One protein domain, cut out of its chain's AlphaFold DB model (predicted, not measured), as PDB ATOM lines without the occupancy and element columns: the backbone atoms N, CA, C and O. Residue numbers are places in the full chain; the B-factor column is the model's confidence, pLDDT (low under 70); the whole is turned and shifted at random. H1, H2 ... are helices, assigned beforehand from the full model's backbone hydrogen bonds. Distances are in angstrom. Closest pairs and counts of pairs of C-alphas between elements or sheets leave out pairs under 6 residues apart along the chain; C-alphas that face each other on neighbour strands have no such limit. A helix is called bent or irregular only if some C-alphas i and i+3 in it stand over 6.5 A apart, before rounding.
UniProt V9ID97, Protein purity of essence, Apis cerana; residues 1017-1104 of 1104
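AT A GLANCE: This is residues 1017 to 1104 of the 1104 residues of the protein "Protein purity of essence" of Apis cerana (UniProt V9ID97). Four helices make a crossed cluster round H4, which has H1, H2 and H3 packed on it, H3 toward its first residues and H2 toward its last. The fifth helix, H5, leads away from the end of H4, and after it residues 1096 to 1104 stick out as a free tail that makes much of the length. The printed part has 88 residues with five named helices, H1 to H5 in order along the chain, and no named strand; the class is all helix. The whole is loose, with a radius of gyration of the C-alphas of 16.5 A, and spans 64 by 24 by 20 A.

HOW THE PARTS SIT: H1, residues 1017 to 1024, touches H4, residues 1066 to 1078, at a steep tilt of 55 degrees, the same way; their closest C-alphas, of Ala 1023 and Val 1074, are 4.4 A apart. H2, residues 1032 to 1043, touches H4 with residues 1041 to 1042 alone, the closest C-alphas being those of Gly 1041 and Val 1078, 6.0 A apart. These two stand only just about perpendicular, at 73 degrees. H3, residues 1047 to 1059, touches H4 at a steep tilt of 46 degrees, opposite ways, and H4 touches H3 with residues 1067 to 1071 alone; the closest C-alphas, of Asn 1054 and Ala 1067, are 5.9 A apart. H4 is the hub, touching three helices. H5, residues 1081 to 1095, touches no helix; it is close to H4 but not clearly touching, with the C-alphas of Thr 1077 and Tyr 1083 closest at 6.9 A. H5 is apart from H1, H2 and H3. Every O i to N i+4 pair is within hydrogen-bond range in H1, H4 and H5, against 6 of 8 in H2 and 7 of 9 in H3.

IN THESE COORDINATES: H1 begins at C-alpha 1017 (10.751, -59.660, 15.229) and is 10.9 A long from first to last C-alpha. H2 measures 17.1 A; it is neither bent nor irregular, but only just: C-alphas 1039 and 1042 are 6.1 A apart. H3 measures 19.0 A and is only just irregular, with C-alphas 1048 and 1051 6.8 A apart. H4 measures 17.8 A, from C-alpha 1066 at (0.083, -57.032, 21.896). H5, the longest helix, measures 20.7 A and ends at C-alpha 1095 (34.220, -46.888, 14.962).

THE WHOLE: The C-alphas farthest apart, of Ala 1064 and Lys 1104, are 63.8 A apart. Without residues 1096 to 1104, which stand free, the body spans 39 by 21 by 20 A. The printed part has no cut, and no link is long. The mean pLDDT of the printed part is 87.0, and residues 1097 to 1104 are under 70.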
ATOM      1  N   LEU A1017       9.513 -59.190  14.597       90.88
ATOM      2  CA  LEU A1017      10.751 -59.660  15.229       90.88
ATOM      3  C   LEU A1017      11.737 -58.522  15.521       90.88
ATOM      4  O   LEU A1017      12.426 -58.546  16.537       90.88
ATOM      5  N   TYR A1018      11.812 -57.521  14.645       92.81
ATOM      6  CA  TYR A1018      12.658 -56.350  14.852       92.81
ATOM      7  C   TYR A1018      12.166 -55.479  16.023       92.81
ATOM      8  O   TYR A1018      12.962 -55.057  16.864       92.81
ATOM      9  N   MET A1019      10.853 -55.252  16.120       94.44
ATOM     10  CA  MET A1019      10.264 -54.474  17.216       94.44
ATOM     11  C   MET A1019      10.384 -55.189  18.568       94.44
ATOM     12  O   MET A1019      10.568 -54.519  19.584       94.44
ATOM     13  N   ASP A1020      10.356 -56.523  18.590       93.31
ATOM     14  CA  ASP A1020      10.609 -57.309  19.805       93.31
ATOM     15  C   ASP A1020      12.046 -57.110  20.327       93.31
ATOM     16  O   ASP A1020      12.231 -56.831  21.514       93.31
ATOM     17  N   LYS A1021      13.064 -57.121  19.448       91.75
ATOM     18  CA  LYS A1021      14.465 -56.821  19.822       91.75
ATOM     19  C   LYS A1021      14.627 -55.418  20.420       91.75
ATOM     20  O   LYS A1021      15.291 -55.248  21.445       91.75
ATOM     21  N   LEU A1022      13.973 -54.412  19.826       92.81
ATOM     22  CA  LEU A1022      13.948 -53.047  20.371       92.81
ATOM     23  C   LEU A1022      13.259 -52.966  21.742       92.81
ATOM     24  O   LEU A1022      13.663 -52.168  22.588       92.81
ATOM     25  N   ALA A1023      12.212 -53.761  21.972       93.44
ATOM     26  CA  ALA A1023      11.486 -53.773  23.239       93.44
ATOM     27  C   ALA A1023      12.321 -54.389  24.370       93.44
ATOM     28  O   ALA A1023      12.314 -53.864  25.486       93.44
ATOM     29  N   LEU A1024      13.062 -55.459  24.057       91.69
ATOM     30  CA  LEU A1024      14.038 -56.100  24.944       91.69
ATOM     31  C   LEU A1024      15.260 -55.210  25.229       91.69
ATOM     32  O   LEU A1024      15.895 -55.369  26.271       91.69
ATOM     33  N   GLY A1025      15.570 -54.263  24.338       85.00
ATOM     34  CA  GLY A1025      16.739 -53.391  24.455       85.00
ATOM     35  C   GLY A1025      18.049 -54.112  24.135       85.00
ATOM     36  O   GLY A1025      19.057 -53.850  24.791       85.00
ATOM     37  N   GLU A1026      18.025 -55.033  23.167       85.69
ATOM     38  CA  GLU A1026      19.220 -55.735  22.679       85.69
ATOM     39  C   GLU A1026      20.281 -54.754  22.145       85.69
ATOM     40  O   GLU A1026      19.955 -53.710  21.574       85.69
ATOM     41  N   GLU A1027      21.566 -55.086  22.305       82.88
ATOM     42  CA  GLU A1027      22.650 -54.248  21.783       82.88
ATOM     43  C   GLU A1027      22.727 -54.340  20.253       82.88
ATOM     44  O   GLU A1027      23.006 -55.394  19.683       82.88
ATOM     45  N   ILE A1028      22.503 -53.209  19.581       86.00
ATOM     46  CA  ILE A1028      22.531 -53.126  18.119       86.00
ATOM     47  C   ILE A1028      23.961 -52.809  17.648       86.00
ATOM     48  O   ILE A1028      24.523 -51.797  18.083       86.00
ATOM     49  N   PRO A1029      24.564 -53.621  16.757       84.44
ATOM     50  CA  PRO A1029      25.906 -53.364  16.246       84.44
ATOM     51  C   PRO A1029      25.944 -52.120  15.350       84.44
ATOM     52  O   PRO A1029      24.994 -51.824  14.621       84.44
ATOM     53  N   ALA A1030      27.073 -51.406  15.369       83.12
ATOM     54  CA  ALA A1030      27.306 -50.270  14.483       83.12
ATOM     55  C   ALA A1030      27.339 -50.738  13.015       83.12
ATOM     56  O   ALA A1030      28.164 -51.565  12.636       83.12
ATOM     57  N   GLY A1031      26.421 -50.219  12.198       86.88
ATOM     58  CA  GLY A1031      26.214 -50.647  10.813       86.88
ATOM     59  C   GLY A1031      24.795 -50.326  10.324       86.88
ATOM     60  O   GLY A1031      24.080 -49.556  10.977       86.88
ATOM     61  N   PRO A1032      24.338 -50.916   9.205       90.88
ATOM     62  CA  PRO A1032      23.025 -50.614   8.630       90.88
ATOM     63  C   PRO A1032      21.829 -50.863   9.558       90.88
ATOM     64  O   PRO A1032      20.887 -50.072   9.577       90.88
ATOM     65  N   MET A1033      21.892 -51.911  10.386       90.00
ATOM     66  CA  MET A1033      20.863 -52.224  11.387       90.00
ATOM     67  C   MET A1033      20.683 -51.087  12.404       90.00
ATOM     68  O   MET A1033      19.561 -50.777  12.816       90.00
ATOM     69  N   LEU A1034      21.771 -50.407  12.775       90.81
ATOM     70  CA  LEU A1034      21.700 -49.224  13.622       90.81
ATOM     71  C   LEU A1034      21.100 -48.026  12.876       90.81
ATOM     72  O   LEU A1034      20.249 -47.347  13.443       90.81
ATOM     73  N   LEU A1035      21.482 -47.780  11.617       89.88
ATOM     74  CA  LEU A1035      20.900 -46.692  10.813       89.88
ATOM     75  C   LEU A1035      19.374 -46.832  10.704       89.88
ATOM     76  O   LEU A1035      18.649 -45.863  10.921       89.88
ATOM     77  N   TYR A1036      18.887 -48.048  10.444       91.75
ATOM     78  CA  TYR A1036      17.457 -48.372  10.454       91.75
ATOM     79  C   TYR A1036      16.805 -48.066  11.819       91.75
ATOM     80  O   TYR A1036      15.717 -47.487  11.894       91.75
ATOM     81  N   SER A1037      17.513 -48.374  12.908       91.69
ATOM     82  CA  SER A1037      17.025 -48.222  14.286       91.69
ATOM     83  C   SER A1037      17.002 -46.793  14.812       91.69
ATOM     84  O   SER A1037      16.083 -46.441  15.552       91.69
ATOM     85  N   LEU A1038      17.935 -45.948  14.376       89.69
ATOM     86  CA  LEU A1038      17.930 -44.511  14.660       89.69
ATOM     87  C   LEU A1038      16.738 -43.785  14.010       89.69
ATOM     88  O   LEU A1038      16.397 -42.685  14.436       89.69
ATOM     89  N   ILE A1039      16.074 -44.396  13.019       90.00
ATOM     90  CA  ILE A1039      14.856 -43.854  12.400       90.00
ATOM     91  C   ILE A1039      13.587 -44.490  12.982       90.00
ATOM     92  O   ILE A1039      12.704 -43.776  13.463       90.00
ATOM     93  N   TRP A1040      13.459 -45.819  12.947       90.75
ATOM     94  CA  TRP A1040      12.201 -46.481  13.321       90.75
ATOM     95  C   TRP A1040      11.968 -46.588  14.833       90.75
ATOM     96  O   TRP A1040      10.821 -46.503  15.274       90.75
ATOM     97  N   GLY A1041      13.032 -46.679  15.635       90.75
ATOM     98  CA  GLY A1041      12.939 -46.714  17.095       90.75
ATOM     99  C   GLY A1041      12.321 -45.441  17.697       90.75
ATOM    100  O   GLY A1041      11.292 -45.529  18.376       90.75
ATOM    101  N   PRO A1042      12.854 -44.237  17.406       90.25
ATOM    102  CA  PRO A1042      12.252 -42.980  17.854       90.25
ATOM    103  C   PRO A1042      10.842 -42.740  17.292       90.25
ATOM    104  O   PRO A1042       9.957 -42.256  18.003       90.25
ATOM    105  N   ARG A1043      10.571 -43.162  16.044       91.44
ATOM    106  CA  ARG A1043       9.226 -43.078  15.438       91.44
ATOM    107  C   ARG A1043       8.146 -43.806  16.249       91.44
ATOM    108  O   ARG A1043       6.988 -43.406  16.148       91.44
ATOM    109  N   ALA A1044       8.480 -44.789  17.096       90.69
ATOM    110  CA  ALA A1044       7.516 -45.446  17.992       90.69
ATOM    111  C   ALA A1044       6.769 -44.457  18.910       90.69
ATOM    112  O   ALA A1044       5.570 -44.630  19.150       90.69
ATOM    113  N   ALA A1045       7.445 -43.394  19.362       89.25
ATOM    114  CA  ALA A1045       6.866 -42.336  20.196       89.25
ATOM    115  C   ALA A1045       6.081 -41.270  19.399       89.25
ATOM    116  O   ALA A1045       5.325 -40.486  19.980       89.25
ATOM    117  N   CYS A1046       6.257 -41.204  18.075       89.81
ATOM    118  CA  CYS A1046       5.681 -40.151  17.244       89.81
ATOM    119  C   CYS A1046       4.258 -40.506  16.791       89.81
ATOM    120  O   CYS A1046       4.066 -41.389  15.955       89.81
ATOM    121  N   LYS A1047       3.262 -39.754  17.286       87.75
ATOM    122  CA  LYS A1047       1.820 -39.977  17.044       87.75
ATOM    123  C   LYS A1047       1.456 -40.208  15.571       87.75
ATOM    124  O   LYS A1047       0.591 -41.036  15.299       87.75
ATOM    125  N   THR A1048       2.125 -39.510  14.649       88.00
ATOM    126  CA  THR A1048       1.976 -39.664  13.192       88.00
ATOM    127  C   THR A1048       2.212 -41.111  12.749       88.00
ATOM    128  O   THR A1048       1.413 -41.670  12.006       88.00
ATOM    129  N   PHE A1049       3.267 -41.752  13.261       91.00
ATOM    130  CA  PHE A1049       3.668 -43.105  12.879       91.00
ATOM    131  C   PHE A1049       3.066 -44.190  13.781       91.00
ATOM    132  O   PHE A1049       2.792 -45.281  13.285       91.00
ATOM    133  N   THR A1050       2.823 -43.931  15.076       90.69
ATOM    134  CA  THR A1050       2.379 -44.967  16.037       90.69
ATOM    135  C   THR A1050       1.096 -45.686  15.592       90.69
ATOM    136  O   THR A1050       1.002 -46.904  15.727       90.69
ATOM    137  N   SER A1051       0.119 -44.958  15.034       90.56
ATOM    138  CA  SER A1051      -1.144 -45.552  14.557       90.56
ATOM    139  C   SER A1051      -0.934 -46.447  13.326       90.56
ATOM    140  O   SER A1051      -1.387 -47.590  13.294       90.56
ATOM    141  N   TRP A1052      -0.171 -45.950  12.347       92.56
ATOM    142  CA  TRP A1052       0.162 -46.658  11.106       92.56
ATOM    143  C   TRP A1052       1.017 -47.907  11.360       92.56
ATOM    144  O   TRP A1052       0.714 -48.976  10.832       92.56
ATOM    145  N   MET A1053       2.026 -47.817  12.234       93.44
ATOM    146  CA  MET A1053       2.831 -48.977  12.629       93.44
ATOM    147  C   MET A1053       1.995 -50.019  13.368       93.44
ATOM    148  O   MET A1053       2.176 -51.205  13.124       93.44
ATOM    149  N   ASN A1054       1.056 -49.614  14.228       94.12
ATOM    150  CA  ASN A1054       0.185 -50.567  14.916       94.12
ATOM    151  C   ASN A1054      -0.670 -51.385  13.931       94.12
ATOM    152  O   ASN A1054      -0.774 -52.599  14.079       94.12
ATOM    153  N   ASP A1055      -1.242 -50.740  12.914       93.06
ATOM    154  CA  ASP A1055      -1.980 -51.413  11.839       93.06
ATOM    155  C   ASP A1055      -1.064 -52.325  10.997       93.06
ATOM    156  O   ASP A1055      -1.347 -53.511  10.829       93.06
ATOM    157  N   CYS A1056       0.104 -51.837  10.565       93.81
ATOM    158  CA  CYS A1056       1.076 -52.649   9.821       93.81
ATOM    159  C   CYS A1056       1.590 -53.864  10.617       93.81
ATOM    160  O   CYS A1056       1.827 -54.925  10.040       93.81
ATOM    161  N   LEU A1057       1.740 -53.747  11.937       94.31
ATOM    162  CA  LEU A1057       2.101 -54.859  12.818       94.31
ATOM    163  C   LEU A1057       0.954 -55.876  12.953       94.31
ATOM    164  O   LEU A1057       1.202 -57.080  12.941       94.31
ATOM    165  N   ILE A1058      -0.305 -55.423  13.003       94.25
ATOM    166  CA  ILE A1058      -1.476 -56.316  12.980       94.25
ATOM    167  C   ILE A1058      -1.566 -57.070  11.645       94.25
ATOM    168  O   ILE A1058      -1.805 -58.278  11.635       94.25
ATOM    169  N   ARG A1059      -1.297 -56.397  10.519       92.31
ATOM    170  CA  ARG A1059      -1.283 -57.005   9.172       92.31
ATOM    171  C   ARG A1059      -0.177 -58.053   8.974       92.31
ATOM    172  O   ARG A1059      -0.318 -58.893   8.093       92.31
ATOM    173  N   GLN A1060       0.863 -58.057   9.813       93.31
ATOM    174  CA  GLN A1060       1.870 -59.131   9.902       93.31
ATOM    175  C   GLN A1060       1.404 -60.345  10.741       93.31
ATOM    176  O   GLN A1060       2.193 -61.246  11.014       93.31
ATOM    177  N   GLY A1061       0.136 -60.380  11.172       90.19
ATOM    178  CA  GLY A1061      -0.454 -61.469  11.958       90.19
ATOM    179  C   GLY A1061      -0.408 -61.271  13.478       90.19
ATOM    180  O   GLY A1061      -0.727 -62.199  14.220       90.19
ATOM    181  N   MET A1062      -0.020 -60.091  13.970       93.12
ATOM    182  CA  MET A1062       0.136 -59.839  15.406       93.12
ATOM    183  C   MET A1062      -1.160 -59.360  16.080       93.12
ATOM    184  O   MET A1062      -1.886 -58.513  15.563       93.12
ATOM    185  N   TYR A1063      -1.446 -59.854  17.287       94.00
ATOM    186  CA  TYR A1063      -2.662 -59.483  18.017       94.00
ATOM    187  C   TYR A1063      -2.702 -57.989  18.387       94.00
ATOM    188  O   TYR A1063      -1.780 -57.455  19.004       94.00
ATOM    189  N   ALA A1064      -3.829 -57.327  18.110       93.62
ATOM    190  CA  ALA A1064      -4.001 -55.873  18.230       93.62
ATOM    191  C   ALA A1064      -3.866 -55.278  19.650       93.62
ATOM    192  O   ALA A1064      -3.792 -54.058  19.801       93.62
ATOM    193  N   GLN A1065      -3.866 -56.094  20.711       93.25
ATOM    194  CA  GLN A1065      -3.494 -55.644  22.061       93.25
ATOM    195  C   GLN A1065      -1.985 -55.768  22.309       93.25
ATOM    196  O   GLN A1065      -1.399 -54.894  22.943       93.25
ATOM    197  N   TYR A1066      -1.354 -56.816  21.776       94.81
ATOM    198  CA  TYR A1066       0.083 -57.032  21.896       94.81
ATOM    199  C   TYR A1066       0.865 -56.002  21.070       94.81
ATOM    200  O   TYR A1066       1.758 -55.372  21.618       94.81
ATOM    201  N   ALA A1067       0.454 -55.708  19.830       95.19
ATOM    202  CA  ALA A1067       1.084 -54.675  18.994       95.19
ATOM    203  C   ALA A1067       1.104 -53.278  19.661       95.19
ATOM    204  O   ALA A1067       2.142 -52.614  19.686       95.19
ATOM    205  N   ARG A1068      -0.006 -52.862  20.297       93.94
ATOM    206  CA  ARG A1068      -0.076 -51.606  21.074       93.94
ATOM    207  C   ARG A1068       0.815 -51.627  22.316       93.94
ATOM    208  O   ARG A1068       1.435 -50.612  22.631       93.94
ATOM    209  N   ASN A1069       0.882 -52.758  23.022       94.75
ATOM    210  CA  ASN A1069       1.767 -52.911  24.177       94.75
ATOM    211  C   ASN A1069       3.242 -52.857  23.746       94.75
ATOM    212  O   ASN A1069       4.018 -52.126  24.353       94.75
ATOM    213  N   LEU A1070       3.604 -53.562  22.671       95.62
ATOM    214  CA  LEU A1070       4.952 -53.620  22.112       95.62
ATOM    215  C   LEU A1070       5.450 -52.232  21.701       95.62
ATOM    216  O   LEU A1070       6.499 -51.801  22.168       95.62
ATOM    217  N   LEU A1071       4.660 -51.486  20.919       95.31
ATOM    218  CA  LEU A1071       4.981 -50.107  20.530       95.31
ATOM    219  C   LEU A1071       5.198 -49.187  21.739       95.31
ATOM    220  O   LEU A1071       6.097 -48.346  21.715       95.31
ATOM    221  N   LYS A1072       4.417 -49.362  22.814       94.75
ATOM    222  CA  LYS A1072       4.604 -48.616  24.066       94.75
ATOM    223  C   LYS A1072       5.918 -48.995  24.761       94.75
ATOM    224  O   LYS A1072       6.620 -48.095  25.216       94.75
ATOM    225  N   THR A1073       6.263 -50.283  24.817       96.00
ATOM    226  CA  THR A1073       7.535 -50.754  25.389       96.00
ATOM    227  C   THR A1073       8.724 -50.226  24.588       96.00
ATOM    228  O   THR A1073       9.571 -49.554  25.170       96.00
ATOM    229  N   VAL A1074       8.740 -50.416  23.261       95.38
ATOM    230  CA  VAL A1074       9.769 -49.870  22.351       95.38
ATOM    231  C   VAL A1074       9.921 -48.363  22.543       95.38
ATOM    232  O   VAL A1074      11.037 -47.877  22.710       95.38
ATOM    233  N   SER A1075       8.806 -47.626  22.593       94.69
ATOM    234  CA  SER A1075       8.822 -46.188  22.855       94.69
ATOM    235  C   SER A1075       9.534 -45.858  24.173       94.69
ATOM    236  O   SER A1075      10.419 -45.005  24.161       94.69
ATOM    237  N   SER A1076       9.229 -46.559  25.272       94.12
ATOM    238  CA  SER A1076       9.870 -46.328  26.576       94.12
ATOM    239  C   SER A1076      11.327 -46.801  26.683       94.12
ATOM    240  O   SER A1076      12.095 -46.190  27.421       94.12
ATOM    241  N   THR A1077      11.717 -47.855  25.961       93.88
ATOM    242  CA  THR A1077      13.091 -48.381  25.963       93.88
ATOM    243  C   THR A1077      14.005 -47.492  25.122       93.88
ATOM    244  O   THR A1077      15.023 -47.005  25.618       93.88
ATOM    245  N   VAL A1078      13.625 -47.246  23.864       91.62
ATOM    246  CA  VAL A1078      14.487 -46.609  22.858       91.62
ATOM    247  C   VAL A1078      14.570 -45.093  23.029       91.62
ATOM    248  O   VAL A1078      15.641 -44.530  22.854       91.62
ATOM    249  N   ASN A1079      13.490 -44.419  23.441       89.12
ATOM    250  CA  ASN A1079      13.497 -42.962  23.662       89.12
ATOM    251  C   ASN A1079      13.983 -42.619  25.086       89.12
ATOM    252  O   ASN A1079      13.406 -41.765  25.763       89.12
ATOM    253  N   SER A1080      14.999 -43.337  25.574       91.94
ATOM    254  CA  SER A1080      15.569 -43.146  26.906       91.94
ATOM    255  C   SER A1080      17.044 -42.770  26.819       91.94
ATOM    256  O   SER A1080      17.824 -43.418  26.126       91.94
ATOM    257  N   LEU A1081      17.462 -41.785  27.622       92.19
ATOM    258  CA  LEU A1081      18.854 -41.319  27.669       92.19
ATOM    259  C   LEU A1081      19.858 -42.459  27.942       92.19
ATOM    260  O   LEU A1081      20.997 -42.411  27.488       92.19
ATOM    261  N   LYS A1082      19.442 -43.513  28.660       91.50
ATOM    262  CA  LYS A1082      20.261 -44.715  28.880       91.50
ATOM    263  C   LYS A1082      20.535 -45.461  27.567       91.50
ATOM    264  O   LYS A1082      21.665 -45.910  27.359       91.50
ATOM    265  N   TYR A1083      19.522 -45.611  26.718       90.69
ATOM    266  CA  TYR A1083      19.644 -46.259  25.415       90.69
ATOM    267  C   TYR A1083      20.539 -45.426  24.490       90.69
ATOM    268  O   TYR A1083      21.542 -45.947  24.006       90.69
ATOM    269  N   ASP A1084      20.277 -44.121  24.368       89.81
ATOM    270  CA  ASP A1084      21.077 -43.200  23.541       89.81
ATOM    271  C   ASP A1084      22.565 -43.202  23.927       89.81
ATOM    272  O   ASP A1084      23.445 -43.290  23.067       89.81
ATOM    273  N   VAL A1085      22.871 -43.159  25.230       92.25
ATOM    274  CA  VAL A1085      24.252 -43.204  25.743       92.25
ATOM    275  C   VAL A1085      24.907 -44.568  25.498       92.25
ATOM    276  O   VAL A1085      26.088 -44.613  25.153       92.25
ATOM    277  N   THR A1086      24.166 -45.674  25.623       90.19
ATOM    278  CA  THR A1086      24.683 -47.026  25.331       90.19
ATOM    279  C   THR A1086      25.000 -47.178  23.845       90.19
ATOM    280  O   THR A1086      26.118 -47.546  23.493       90.19
ATOM    281  N   VAL A1087      24.066 -46.797  22.967       90.12
ATOM    282  CA  VAL A1087      24.264 -46.784  21.511       90.12
ATOM    283  C   VAL A1087      25.463 -45.911  21.138       90.12
ATOM    284  O   VAL A1087      26.355 -46.374  20.430       90.12
ATOM    285  N   THR A1088      25.547 -44.689  21.669       90.12
ATOM    286  CA  THR A1088      26.663 -43.763  21.406       90.12
ATOM    287  C   THR A1088      28.005 -44.350  21.845       90.12
ATOM    288  O   THR A1088      28.968 -44.328  21.078       90.12
ATOM    289  N   LYS A1089      28.077 -44.937  23.047       89.94
ATOM    290  CA  LYS A1089      29.281 -45.615  23.550       89.94
ATOM    291  C   LYS A1089      29.690 -46.779  22.643       89.94
ATOM    292  O   LYS A1089      30.872 -46.910  22.322       89.94
ATOM    293  N   ASN A1090      28.737 -47.604  22.216       88.50
ATOM    294  CA  ASN A1090      29.016 -48.776  21.389       88.50
ATOM    295  C   ASN A1090      29.455 -48.360  19.971       88.50
ATOM    296  O   ASN A1090      30.414 -48.925  19.449       88.50
ATOM    297  N   CYS A1091      28.876 -47.292  19.407       88.69
ATOM    298  CA  CYS A1091      29.344 -46.666  18.163       88.69
ATOM    299  C   CYS A1091      30.775 -46.143  18.274       88.69
ATOM    300  O   CYS A1091      31.610 -46.476  17.441       88.69
ATOM    301  N   ILE A1092      31.078 -45.357  19.314       88.56
ATOM    302  CA  ILE A1092      32.434 -44.841  19.557       88.56
ATOM    303  C   ILE A1092      33.424 -45.999  19.725       88.56
ATOM    304  O   ILE A1092      34.544 -45.912  19.237       88.56
ATOM    305  N   THR A1093      33.019 -47.093  20.373       86.88
ATOM    306  CA  THR A1093      33.875 -48.274  20.564       86.88
ATOM    307  C   THR A1093      34.147 -49.003  19.245       86.88
ATOM    308  O   THR A1093      35.293 -49.348  18.981       86.88
ATOM    309  N   ALA A1094      33.124 -49.200  18.405       84.75
ATOM    310  CA  ALA A1094      33.229 -49.936  17.141       84.75
ATOM    311  C   ALA A1094      33.843 -49.125  15.981       84.75
ATOM    312  O   ALA A1094      34.439 -49.705  15.080       84.75
ATOM    313  N   LEU A1095      33.695 -47.796  15.992       81.50
ATOM    314  CA  LEU A1095      34.220 -46.888  14.962       81.50
ATOM    315  C   LEU A1095      35.562 -46.246  15.345       81.50
ATOM    316  O   LEU A1095      36.140 -45.509  14.543       81.50
ATOM    317  N   LYS A1096      36.076 -46.495  16.556       80.69
ATOM    318  CA  LYS A1096      37.425 -46.066  16.934       80.69
ATOM    319  C   LYS A1096      38.440 -46.857  16.098       80.69
ATOM    320  O   LYS A1096      38.453 -48.081  16.199       80.69
ATOM    321  N   PRO A1097      39.323 -46.200  15.322       66.00
ATOM    322  CA  PRO A1097      40.367 -46.911  14.599       66.00
ATOM    323  C   PRO A1097      41.302 -47.617  15.586       66.00
ATOM    324  O   PRO A1097      41.644 -47.058  16.635       66.00
ATOM    325  N   GLU A1098      41.752 -48.824  15.240       57.84
ATOM    326  CA  GLU A1098      42.806 -49.505  15.988       57.84
ATOM    327  C   GLU A1098      44.116 -48.723  15.860       57.84
ATOM    328  O   GLU A1098      44.887 -48.883  14.914       57.84
ATOM    329  N   THR A1099      44.378 -47.855  16.837       48.12
ATOM    330  CA  THR A1099      45.655 -47.158  16.987       48.12
ATOM    331  C   THR A1099      46.715 -48.143  17.476       48.12
ATOM    332  O   THR A1099      47.133 -48.090  18.637       48.12
ATOM    333  N   ASN A1100      47.134 -49.047  16.590       46.25
ATOM    334  CA  ASN A1100      48.266 -49.948  16.774       46.25
ATOM    335  C   ASN A1100      49.575 -49.141  16.755       46.25
ATOM    336  O   ASN A1100      50.359 -49.184  15.807       46.25
ATOM    337  N   PHE A1101      49.807 -48.397  17.839       43.91
ATOM    338  CA  PHE A1101      51.128 -47.917  18.220       43.91
ATOM    339  C   PHE A1101      52.002 -49.135  18.533       43.91
ATOM    340  O   PHE A1101      52.077 -49.601  19.671       43.91
ATOM    341  N   ASN A1102      52.664 -49.658  17.502       43.25
ATOM    342  CA  ASN A1102      53.796 -50.553  17.679       43.25
ATOM    343  C   ASN A1102      54.863 -49.813  18.493       43.25
ATOM    344  O   ASN A1102      55.480 -48.877  17.994       43.25
ATOM    345  N   ASN A1103      55.090 -50.241  19.735       44.31
ATOM    346  CA  ASN A1103      56.215 -49.772  20.542       44.31
ATOM    347  C   ASN A1103      57.531 -50.337  19.976       44.31
ATOM    348  O   ASN A1103      57.981 -51.404  20.406       44.31
ATOM    349  N   LYS A1104      58.133 -49.613  19.029       34.06
ATOM    350  CA  LYS A1104      59.547 -49.694  18.637       34.06
ATOM    351  C   LYS A1104      60.059 -48.315  18.243       34.06
ATOM    352  O   LYS A1104      59.352 -47.656  17.455       34.06
TER     353      LYS A1104